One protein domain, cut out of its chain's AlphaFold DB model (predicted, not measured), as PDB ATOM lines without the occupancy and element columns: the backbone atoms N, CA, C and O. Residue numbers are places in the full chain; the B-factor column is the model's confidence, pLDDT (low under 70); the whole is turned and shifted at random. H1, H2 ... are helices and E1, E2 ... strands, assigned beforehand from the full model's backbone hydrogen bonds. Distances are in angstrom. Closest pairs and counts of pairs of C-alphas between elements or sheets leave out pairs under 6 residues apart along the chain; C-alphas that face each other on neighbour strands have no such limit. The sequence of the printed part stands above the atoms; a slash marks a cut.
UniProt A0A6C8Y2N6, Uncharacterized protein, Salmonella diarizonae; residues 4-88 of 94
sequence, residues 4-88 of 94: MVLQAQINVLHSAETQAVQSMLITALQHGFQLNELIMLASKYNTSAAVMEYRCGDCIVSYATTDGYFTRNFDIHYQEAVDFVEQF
ATOM      1  N   MET A   4     207.933 112.396 171.744       82.25
ATOM      2  CA  MET A   4     207.853 112.336 170.278       82.25
ATOM      3  C   MET A   4     206.821 113.302 169.673       82.25
ATOM      4  O   MET A   4     207.054 113.860 168.605       82.25
ATOM      5  N   VAL A   5     205.682 113.515 170.340       86.69
ATOM      6  CA  VAL A   5     204.634 114.436 169.861       86.69
ATOM      7  C   VAL A   5     205.101 115.883 169.999       86.69
ATOM      8  O   VAL A   5     204.866 116.688 169.101       86.69
ATOM      9  N   LEU A   6     205.806 116.197 171.089       89.06
ATOM     10  CA  LEU A   6     206.387 117.521 171.298       89.06
ATOM     11  C   LEU A   6     207.480 117.812 170.259       89.06
ATOM     12  O   LEU A   6     207.469 118.875 169.646       89.06
ATOM     13  N   GLN A   7     208.374 116.852 170.001       89.25
ATOM     14  CA  GLN A   7     209.418 117.011 168.987       89.25
ATOM     15  C   GLN A   7     208.834 117.196 167.581       89.25
ATOM     16  O   GLN A   7     209.306 118.043 166.825       89.25
ATOM     17  N   ALA A   8     207.778 116.455 167.233       88.12
ATOM     18  CA  ALA A   8     207.092 116.624 165.955       88.12
ATOM     19  C   ALA A   8     206.485 118.030 165.810       88.12
ATOM     20  O   ALA A   8     206.622 118.650 164.760       88.12
ATOM     21  N   GLN A   9     205.870 118.568 166.868       90.94
ATOM     22  CA  GLN A   9     205.332 119.933 166.864       90.94
ATOM     23  C   GLN A   9     206.431 120.992 166.730       90.94
ATOM     24  O   GLN A   9     206.262 121.947 165.975       90.94
ATOM     25  N   ILE A  10     207.563 120.810 167.414       91.44
ATOM     26  CA  ILE A  10     208.727 121.698 167.289       91.44
ATOM     27  C   ILE A  10     209.251 121.695 165.852       91.44
ATOM     28  O   ILE A  10     209.508 122.762 165.304       91.44
ATOM     29  N   ASN A  11     209.353 120.525 165.218       89.06
ATOM     30  CA  ASN A  11     209.812 120.424 163.834       89.06
ATOM     31  C   ASN A  11     208.860 121.147 162.869       89.06
ATOM     32  O   ASN A  11     209.319 121.888 162.008       89.06
ATOM     33  N   VAL A  12     207.543 120.993 163.047       91.00
ATOM     34  CA  VAL A  12     206.531 121.691 162.230       91.00
ATOM     35  C   VAL A  12     206.655 123.207 162.372       91.00
ATOM     36  O   VAL A  12     206.641 123.922 161.370       91.00
ATOM     37  N   LEU A  13     206.796 123.703 163.605       92.06
ATOM     38  CA  LEU A  13     206.995 125.130 163.861       92.06
ATOM     39  C   LEU A  13     208.290 125.629 163.220       92.06
ATOM     40  O   LEU A  13     208.275 126.658 162.550       92.06
ATOM     41  N   HIS A  14     209.380 124.878 163.362       92.06
ATOM     42  CA  HIS A  14     210.659 125.227 162.760       92.06
ATOM     43  C   HIS A  14     210.562 125.318 161.231       92.06
ATOM     44  O   HIS A  14     211.005 126.305 160.655       92.06
ATOM     45  N   SER A  15     209.906 124.356 160.574       90.44
ATOM     46  CA  SER A  15     209.670 124.399 159.127       90.44
ATOM     47  C   SER A  15     208.839 125.613 158.704       90.44
ATOM     48  O   SER A  15     209.177 126.273 157.721       90.44
ATOM     49  N   ALA A  16     207.781 125.945 159.451       91.94
ATOM     50  CA  ALA A  16     206.953 127.115 159.162       91.94
ATOM     51  C   ALA A  16     207.746 128.428 159.294       91.94
ATOM     52  O   ALA A  16     207.613 129.323 158.458       91.94
ATOM     53  N   GLU A  17     208.603 128.535 160.311       94.31
ATOM     54  CA  GLU A  17     209.488 129.686 160.495       94.31
ATOM     55  C   GLU A  17     210.517 129.795 159.361       94.31
ATOM     56  O   GLU A  17     210.681 130.877 158.794       94.31
ATOM     57  N   THR A  18     211.154 128.689 158.963       93.06
ATOM     58  CA  THR A  18     212.095 128.672 157.832       93.06
ATOM     59  C   THR A  18     211.421 129.132 156.536       93.06
ATOM     60  O   THR A  18     211.982 129.957 155.809       93.06
ATOM     61  N   GLN A  19     210.196 128.672 156.263       90.94
ATOM     62  CA  GLN A  19     209.426 129.083 155.086       90.94
ATOM     63  C   GLN A  19     209.059 130.573 155.119       90.94
ATOM     64  O   GLN A  19     209.138 131.265 154.097       90.94
ATOM     65  N   ALA A  20     208.673 131.089 156.289       94.12
ATOM     66  CA  ALA A  20     208.390 132.508 156.458       94.12
ATOM     67  C   ALA A  20     209.636 133.362 156.179       94.12
ATOM     68  O   ALA A  20     209.550 134.353 155.453       94.12
ATOM     69  N   VAL A  21     210.806 132.956 156.687       94.81
ATOM     70  CA  VAL A  21     212.078 133.649 156.424       94.81
ATOM     71  C   VAL A  21     212.429 133.626 154.942       94.81
ATOM     72  O   VAL A  21     212.761 134.671 154.384       94.81
ATOM     73  N   GLN A  22     212.289 132.481 154.277       93.12
ATOM     74  CA  GLN A  22     212.556 132.381 152.845       93.12
ATOM     75  C   GLN A  22     211.613 133.267 152.019       93.12
ATOM     76  O   GLN A  22     212.059 133.966 151.112       93.12
ATOM     77  N   SER A  23     210.328 133.321 152.378       94.12
ATOM     78  CA  SER A  23     209.353 134.205 151.723       94.12
ATOM     79  C   SER A  23     209.730 135.678 151.892       94.12
ATOM     80  O   SER A  23     209.692 136.437 150.926       94.12
ATOM     81  N   MET A  24     210.161 136.080 153.093       95.94
ATOM     82  CA  MET A  24     210.654 137.439 153.340       95.94
ATOM     83  C   MET A  24     211.897 137.764 152.503       95.94
ATOM     84  O   MET A  24     211.992 138.872 151.979       95.94
ATOM     85  N   LEU A  25     212.825 136.813 152.334       95.44
ATOM     86  CA  LEU A  25     213.988 136.987 151.457       95.44
ATOM     87  C   LEU A  25     213.572 137.174 149.994       95.44
ATOM     88  O   LEU A  25     214.052 138.103 149.354       95.44
ATOM     89  N   ILE A  26     212.657 136.346 149.481       94.94
ATOM     90  CA  ILE A  26     212.133 136.472 148.110       94.94
ATOM     91  C   ILE A  26     211.508 137.855 147.905       94.94
ATOM     92  O   ILE A  26     211.840 138.544 146.942       94.94
ATOM     93  N   THR A  27     210.649 138.296 148.829       95.44
ATOM     94  CA  THR A  27     210.025 139.623 148.759       95.44
ATOM     95  C   THR A  27     211.067 140.741 148.805       95.44
ATOM     96  O   THR A  27     210.981 141.692 148.030       95.44
ATOM     97  N   ALA A  28     212.080 140.634 149.669       95.56
ATOM     98  CA  ALA A  28     213.164 141.609 149.723       95.56
ATOM     99  C   ALA A  28     213.922 141.685 148.389       95.56
ATOM    100  O   ALA A  28     214.116 142.781 147.867       95.56
ATOM    101  N   LEU A  29     214.267 140.538 147.796       95.31
ATOM    102  CA  LEU A  29     214.953 140.453 146.505       95.31
ATOM    103  C   LEU A  29     214.120 141.057 145.364       95.31
ATOM    104  O   LEU A  29     214.640 141.874 144.610       95.31
ATOM    105  N   GLN A  30     212.825 140.734 145.283       93.56
ATOM    106  CA  GLN A  30     211.898 141.274 144.272       93.56
ATOM    107  C   GLN A  30     211.763 142.802 144.324       93.56
ATOM    108  O   GLN A  30     211.488 143.441 143.311       93.56
ATOM    109  N   HIS A  31     211.939 143.395 145.504       94.25
ATOM    110  CA  HIS A  31     211.852 144.841 145.702       94.25
ATOM    111  C   HIS A  31     213.219 145.533 145.813       94.25
ATOM    112  O   HIS A  31     213.269 146.750 145.992       94.25
ATOM    113  N   GLY A  32     214.325 144.793 145.687       92.50
ATOM    114  CA  GLY A  32     215.683 145.335 145.787       92.50
ATOM    115  C   GLY A  32     216.089 145.778 147.197       92.50
ATOM    116  O   GLY A  32     216.983 146.610 147.344       92.50
ATOM    117  N   PHE A  33     215.443 145.254 148.240       93.50
ATOM    118  CA  PHE A  33     215.813 145.522 149.628       93.50
ATOM    119  C   PHE A  33     216.955 144.614 150.092       93.50
ATOM    120  O   PHE A  33     216.960 143.412 149.833       93.50
ATOM    121  N   GLN A  34     217.890 145.191 150.847       93.12
ATOM    122  CA  GLN A  34     219.011 144.482 151.465       93.12
ATOM    123  C   GLN A  34     218.982 144.728 152.975       93.12
ATOM    124  O   GLN A  34     219.559 145.693 153.473       93.12
ATOM    125  N   LEU A  35     218.238 143.892 153.700       93.31
ATOM    126  CA  LEU A  35     218.033 144.030 155.142       93.31
ATOM    127  C   LEU A  35     218.939 143.046 155.882       93.31
ATOM    128  O   LEU A  35     218.753 141.833 155.789       93.31
ATOM    129  N   ASN A  36     219.912 143.549 156.641       94.25
ATOM    130  CA  ASN A  36     220.867 142.702 157.366       94.25
ATOM    131  C   ASN A  36     220.174 141.772 158.374       94.25
ATOM    132  O   ASN A  36     220.627 140.653 158.609       94.25
ATOM    133  N   GLU A  37     219.044 142.199 158.932       95.44
ATOM    134  CA  GLU A  37     218.216 141.402 159.833       95.44
ATOM    135  C   GLU A  37     217.692 140.133 159.151       95.44
ATOM    136  O   GLU A  37     217.623 139.077 159.782       95.44
ATOM    137  N   LEU A  38     217.370 140.199 157.854       94.88
ATOM    138  CA  LEU A  38     216.943 139.025 157.095       94.88
ATOM    139  C   LEU A  38     218.103 138.058 156.844       94.88
ATOM    140  O   LEU A  38     217.869 136.855 156.835       94.88
ATOM    141  N   ILE A  39     219.345 138.539 156.725       96.38
ATOM    142  CA  ILE A  39     220.539 137.678 156.636       96.38
ATOM    143  C   ILE A  39     220.808 136.978 157.972       96.38
ATOM    144  O   ILE A  39     221.093 135.781 158.006       96.38
ATOM    145  N   MET A  40     220.634 137.679 159.095       96.44
ATOM    146  CA  MET A  40     220.713 137.055 160.420       96.44
ATOM    147  C   MET A  40     219.648 135.964 160.603       96.44
ATOM    148  O   MET A  40     219.941 134.896 161.145       96.44
ATOM    149  N   LEU A  41     218.419 136.203 160.132       94.88
ATOM    150  CA  LEU A  41     217.360 135.191 160.134       94.88
ATOM    151  C   LEU A  41     217.676 134.032 159.181       94.88
ATOM    152  O   LEU A  41     217.508 132.878 159.567       94.88
ATOM    153  N   ALA A  42     218.186 134.314 157.982       93.56
ATOM    154  CA  ALA A  42     218.621 133.304 157.023       93.56
ATOM    155  C   ALA A  42     219.676 132.370 157.633       93.56
ATOM    156  O   ALA A  42     219.566 131.154 157.512       93.56
ATOM    157  N   SER A  43     220.642 132.930 158.371       94.50
ATOM    158  CA  SER A  43     221.644 132.170 159.127       94.50
ATOM    159  C   SER A  43     221.019 131.326 160.241       94.50
ATOM    160  O   SER A  43     221.313 130.137 160.343       94.50
ATOM    161  N   LYS A  44     220.100 131.896 161.034       95.00
ATOM    162  CA  LYS A  44     219.410 131.175 162.119       95.00
ATOM    163  C   LYS A  44     218.628 129.957 161.615       95.00
ATOM    164  O   LYS A  44     218.603 128.934 162.295       95.00
ATOM    165  N   TYR A  45     217.979 130.081 160.460       92.00
ATOM    166  CA  TYR A  45     217.118 129.044 159.882       92.00
ATOM    167  C   TYR A  45     217.782 128.257 158.745       92.00
ATOM    168  O   TYR A  45     217.118 127.441 158.114       92.00
ATOM    169  N   ASN A  46     219.076 128.491 158.495       91.31
ATOM    170  CA  ASN A  46     219.859 127.885 157.417       91.31
ATOM    171  C   ASN A  46     219.110 127.861 156.071       91.31
ATOM    172  O   ASN A  46     218.922 126.808 155.462       91.31
ATOM    173  N   THR A  47     218.629 129.028 155.644       92.06
ATOM    174  CA  THR A  47     217.832 129.182 154.423       92.06
ATOM    175  C   THR A  47     218.421 130.235 153.495       92.06
ATOM    176  O   THR A  47     219.240 131.064 153.892       92.06
ATOM    177  N   SER A  48     218.004 130.188 152.238       94.44
ATOM    178  CA  SER A  48     218.462 131.054 151.159       94.44
ATOM    179  C   SER A  48     217.354 131.223 150.124       94.44
ATOM    180  O   SER A  48     216.431 130.412 150.054       94.44
ATOM    181  N   ALA A  49     217.440 132.263 149.302       95.06
ATOM    182  CA  ALA A  49     216.471 132.505 148.239       95.06
ATOM    183  C   ALA A  49     217.138 133.118 147.011       95.06
ATOM    184  O   ALA A  49     218.115 133.855 147.142       95.06
ATOM    185  N   ALA A  50     216.568 132.865 145.838       95.75
ATOM    186  CA  ALA A  50     216.956 133.497 144.588       95.75
ATOM    187  C   ALA A  50     215.714 133.942 143.810       95.75
ATOM    188  O   ALA A  50     214.648 133.340 143.908       95.75
ATOM    189  N   VAL A  51     215.859 135.017 143.042       94.56
ATOM    190  CA  VAL A  51     214.842 135.560 142.144       94.56
ATOM    191  C   VAL A  51     215.521 135.863 140.819       94.56
ATOM    192  O   VAL A  51     216.483 136.630 140.770       94.56
ATOM    193  N   MET A  52     215.014 135.259 139.749       94.44
ATOM    194  CA  MET A  52     215.433 135.563 138.387       94.44
ATOM    195  C   MET A  52     214.517 136.611 137.774       94.44
ATOM    196  O   MET A  52     213.293 136.504 137.830       94.44
ATOM    197  N   GLU A  53     215.124 137.589 137.126       92.69
ATOM    198  CA  GLU A  53     214.454 138.575 136.302       92.69
ATOM    199  C   GLU A  53     214.998 138.506 134.879       92.69
ATOM    200  O   GLU A  53     216.200 138.364 134.662       92.69
ATOM    201  N   TYR A  54     214.104 138.657 133.904       89.56
ATOM    202  CA  TYR A  54     214.476 138.789 132.503       89.56
ATOM    203  C   TYR A  54     214.317 140.249 132.078       89.56
ATOM    204  O   TYR A  54     213.200 140.776 132.057       89.56
ATOM    205  N   ARG A  55     215.425 140.923 131.759       85.88
ATOM    206  CA  ARG A  55     215.435 142.340 131.367       85.88
ATOM    207  C   ARG A  55     216.269 142.526 130.110       85.88
ATOM    208  O   ARG A  55     217.429 142.156 130.076       85.88
ATOM    209  N   CYS A  56     215.684 143.139 129.083       83.56
ATOM    210  CA  CYS A  56     216.391 143.523 127.853       83.56
ATOM    211  C   CYS A  56     217.117 142.385 127.100       83.56
ATOM    212  O   CYS A  56     217.969 142.677 126.270       83.56
ATOM    213  N   GLY A  57     216.745 141.119 127.320       83.25
ATOM    214  CA  GLY A  57     217.440 139.965 126.735       83.25
ATOM    215  C   GLY A  57     218.326 139.209 127.722       83.25
ATOM    216  O   GLY A  57     218.684 138.070 127.442       83.25
ATOM    217  N   ASP A  58     218.604 139.810 128.881       90.62
ATOM    218  CA  ASP A  58     219.506 139.268 129.887       90.62
ATOM    219  C   ASP A  58     218.740 138.627 131.049       90.62
ATOM    220  O   ASP A  58     217.714 139.136 131.518       90.62
ATOM    221  N   CYS A  59     219.271 137.509 131.533       93.00
ATOM    222  CA  CYS A  59     218.820 136.794 132.716       93.00
ATOM    223  C   CYS A  59     219.661 137.251 133.907       93.00
ATOM    224  O   CYS A  59     220.850 136.948 134.002       93.00
ATOM    225  N   ILE A  60     219.047 137.966 134.842       95.06
ATOM    226  CA  ILE A  60     219.713 138.455 136.046       95.06
ATOM    227  C   ILE A  60     219.115 137.723 137.238       95.06
ATOM    228  O   ILE A  60     217.907 137.768 137.453       95.06
ATOM    229  N   VAL A  61     219.955 137.075 138.037       96.25
ATOM    230  CA  VAL A  61     219.535 136.415 139.274       96.25
ATOM    231  C   VAL A  61     220.029 137.224 140.461       96.25
ATOM    232  O   VAL A  61     221.234 137.392 140.649       96.25
ATOM    233  N   SER A  62     219.102 137.702 141.284       96.44
ATOM    234  CA  SER A  62     219.408 138.260 142.602       96.44
ATOM    235  C   SER A  62     219.139 137.202 143.658       96.44
ATOM    236  O   SER A  62     218.091 136.564 143.635       96.44
ATOM    237  N   TYR A  63     220.073 136.994 144.576       96.50
ATOM    238  CA  TYR A  63     219.978 135.928 145.567       96.50
ATOM    239  C   TYR A  63     220.542 136.353 146.918       96.50
ATOM    240  O   TYR A  63     221.355 137.272 147.019       96.50
ATOM    241  N   ALA A  64     220.079 135.684 147.966       96.12
ATOM    242  CA  ALA A  64     220.483 135.905 149.342       96.12
ATOM    243  C   ALA A  64     220.866 134.573 149.992       96.12
ATOM    244  O   ALA A  64     220.124 133.591 149.897       96.12
ATOM    245  N   THR A  65     222.009 134.560 150.670       94.06
ATOM    246  CA  THR A  65     222.502 133.440 151.484       94.06
ATOM    247  C   THR A  65     222.746 133.914 152.916       94.06
ATOM    248  O   THR A  65     222.514 135.074 153.251       94.06
ATOM    249  N   THR A  66     223.269 133.038 153.771       92.69
ATOM    250  CA  THR A  66     223.746 133.411 155.111       92.69
ATOM    251  C   THR A  66     224.883 134.435 155.091       92.69
ATOM    252  O   THR A  66     225.136 135.073 156.109       92.69
ATOM    253  N   ASP A  67     225.552 134.599 153.947       93.81
ATOM    254  CA  ASP A  67     226.717 135.470 153.791       93.81
ATOM    255  C   ASP A  67     226.344 136.870 153.285       93.81
ATOM    256  O   ASP A  67     227.152 137.794 153.384       93.81
ATOM    257  N   GLY A  68     225.133 137.051 152.745       95.31
ATOM    258  CA  GLY A  68     224.666 138.346 152.259       95.31
ATOM    259  C   GLY A  68     223.793 138.277 151.010       95.31
ATOM    260  O   GLY A  68     223.203 137.246 150.688       95.31
ATOM    261  N   TYR A  69     223.718 139.416 150.320       96.62
ATOM    262  CA  TYR A  69     222.955 139.620 149.090       96.62
ATOM    263  C   TYR A  69     223.881 139.744 147.890       96.62
ATOM    264  O   TYR A  69     224.909 140.420 147.947       96.62
ATOM    265  N   PHE A  70     223.475 139.147 146.779       96.62
ATOM    266  CA  PHE A  70     224.280 139.067 145.574       96.62
ATOM    267  C   PHE A  70     223.409 139.196 144.330       96.62
ATOM    268  O   PHE A  70     222.215 138.895 144.340       96.62
ATOM    269  N   THR A  71     224.042 139.598 143.234       95.75
ATOM    270  CA  THR A  71     223.428 139.627 141.909       95.75
ATOM    271  C   THR A  71     224.401 139.019 140.916       95.75
ATOM    272  O   THR A  71     225.582 139.371 140.898       95.75
ATOM    273  N   ARG A  72     223.905 138.115 140.076       95.69
ATOM    274  CA  ARG A  72     224.662 137.486 139.000       95.69
ATOM    275  C   ARG A  72     223.925 137.670 137.685       95.69
ATOM    276  O   ARG A  72     222.732 137.396 137.600       95.69
ATOM    277  N   ASN A  73     224.646 138.130 136.671       95.19
ATOM    278  CA  ASN A  73     224.143 138.198 135.308       95.19
ATOM    279  C   ASN A  73     224.534 136.918 134.557       95.19
ATOM    280  O   ASN A  73     225.671 136.456 134.674       95.19
ATOM    281  N   PHE A  74     223.580 136.356 133.827       94.75
ATOM    282  CA  PHE A  74     223.727 135.199 132.951       94.75
ATOM    283  C   PHE A  74     223.519 135.570 131.475       94.75
ATOM    284  O   PHE A  74     223.545 134.687 130.624       94.75
ATOM    285  N   ASP A  75     223.318 136.850 131.148       93.06
ATOM    286  CA  ASP A  75     223.053 137.331 129.791       93.06
ATOM    287  C   ASP A  75     221.940 136.485 129.134       93.06
ATOM    288  O   ASP A  75     220.906 136.206 129.744       93.06
ATOM    289  N   ILE A  76     222.153 135.992 127.916       91.62
ATOM    290  CA  ILE A  76     221.177 135.173 127.185       91.62
ATOM    291  C   ILE A  76     221.114 133.699 127.648       91.62
ATOM    292  O   ILE A  76     220.353 132.911 127.081       91.62
ATOM    293  N   HIS A  77     221.904 133.293 128.649       93.31
ATOM    294  CA  HIS A  77     222.032 131.903 129.105       93.31
ATOM    295  C   HIS A  77     220.911 131.500 130.077       93.31
ATOM    296  O   HIS A  77     221.144 131.197 131.247       93.31
ATOM    297  N   TYR A  78     219.674 131.462 129.575       90.81
ATOM    298  CA  TYR A  78     218.480 131.172 130.378       90.81
ATOM    299  C   TYR A  78     218.566 129.855 131.165       90.81
ATOM    300  O   TYR A  78     218.250 129.834 132.349       90.81
ATOM    301  N   GLN A  79     219.014 128.763 130.535       93.94
ATOM    302  CA  GLN A  79     219.079 127.461 131.211       93.94
ATOM    303  C   GLN A  79     220.062 127.483 132.388       93.94
ATOM    304  O   GLN A  79     219.740 126.988 133.458       93.94
ATOM    305  N   GLU A  80     221.218 128.129 132.226       94.94
ATOM    306  CA  GLU A  80     222.207 128.257 133.302       94.94
ATOM    307  C   GLU A  80     221.671 129.103 134.466       94.94
ATOM    308  O   GLU A  80     221.958 128.813 135.628       94.94
ATOM    309  N   ALA A  81     220.875 130.134 134.166       93.75
ATOM    310  CA  ALA A  81     220.211 130.945 135.181       93.75
ATOM    311  C   ALA A  81     219.152 130.142 135.954       93.75
ATOM    312  O   ALA A  81     219.082 130.252 137.177       93.75
ATOM    313  N   VAL A  82     218.367 129.306 135.263       92.56
ATOM    314  CA  VAL A  82     217.383 128.403 135.884       92.56
ATOM    315  C   VAL A  82     218.076 127.371 136.771       92.56
ATOM    316  O   VAL A  82     217.766 127.304 137.958       92.56
ATOM    317  N   ASP A  83     219.073 126.657 136.243       93.75
ATOM    318  CA  ASP A  83     219.845 125.653 136.988       93.75
ATOM    319  C   ASP A  83     220.517 126.263 138.236       93.75
ATOM    320  O   ASP A  83     220.750 125.590 139.243       93.75
ATOM    321  N   PHE A  84     220.863 127.553 138.181       94.38
ATOM    322  CA  PHE A  84     221.388 128.283 139.328       94.38
ATOM    323  C   PHE A  84     220.309 128.607 140.366       94.38
ATOM    324  O   PHE A  84     220.550 128.406 141.554       94.38
ATOM    325  N   VAL A  85     219.134 129.090 139.953       92.50
ATOM    326  CA  VAL A  85     218.016 129.391 140.870       92.50
ATOM    327  C   VAL A  85     217.508 128.131 141.566       92.50
ATOM    328  O   VAL A  85     217.244 128.178 142.766       92.50
ATOM    329  N   GLU A  86     217.442 126.999 140.865       90.69
ATOM    330  CA  GLU A  86     216.974 125.723 141.426       90.69
ATOM    331  C   GLU A  86     217.819 125.247 142.622       90.69
ATOM    332  O   GLU A  86     217.312 124.552 143.501       90.69
ATOM    333  N   GLN A  87     219.078 125.684 142.737       90.44
ATOM    334  CA  GLN A  87     219.925 125.392 143.905       90.44
ATOM    335  C   GLN A  87     219.402 126.035 145.200       90.44
ATOM    336  O   GLN A  87     219.789 125.614 146.290       90.44
ATOM    337  N   PHE A  88     218.533 127.044 145.096       89.56
ATOM    338  CA  PHE A  88     217.925 127.753 146.224       89.56
ATOM    339  C   PHE A  88     216.532 127.204 146.581       89.56
ATOM    340  O   PHE A  88     216.054 127.437 147.695       89.56
TER     341      PHE A  88
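Overview. This is residues 4 to 88 of the 94 residues of an uncharacterized protein of Salmonella diarizonae (UniProt A0A6C8Y2N6). A small sheet of three strands is covered on one face by H3 and on the other by residues 21 to 30 of the long helix H1, in three layers, while residues 4 to 13 of H1 stick out as an arm. Short H2 folds back beside H1, near the turn from E2 to E3. The printed part has 85 residues with three named helices and three named strands, in the order H1 H2 E1 E2 E3 H3; the class is mixed, helices and strands, and the sheet, in the order E1 E2 E3, is a meander, each strand the antiparallel neighbour of the one before. The whole is loose, with a radius of gyration of the C-alphas of 14.9 A, and spans 52 by 25 by 18 A.

Arrangement. H1, residues 4 to 30, and H2, residues 36 to 44, form a helical hairpin at a shallow tilt of 31 degrees, opposite ways. H1 touches H2 with residues 21 to 25 alone; the closest C-alphas, of Val 21 and Ala 42, are 6.6 A apart. E1, residues 49 to 55, and E2, residues 58 to 65, form a hairpin, with N 51 and O 62 at 2.8 A. E2 and E3, residues 68 to 73, form another, with N 63 and O 70 at 2.9 A. H1 is on the sheet at a height of 4.6 A, along the strands and over E1, only just not over E2. H3, residues 78 to 88, is on the opposite face, over E1 and E2 at a height of 8.8 A. Every O i to N i+4 pair is within hydrogen-bond range in H1 and H2, and 5 of 7 in H3.

Along the chain. H1 begins at C-alpha 4 (207.853, 112.336, 170.278) and is 39.1 A long; H2 is 12.6 A. E1, E2 and E3 are 19.6 A, 22.6 A and 17.0 A long. H3, 16.2 A long, ends at C-alpha 88 (217.925, 127.753, 146.224).

Size, cuts and confidence. The farthest C-alphas, of Met 4 and Cys 56, are 53.3 A apart. The printed part has no cut, its links are tight, and no printed residue is under 70 in pLDDT.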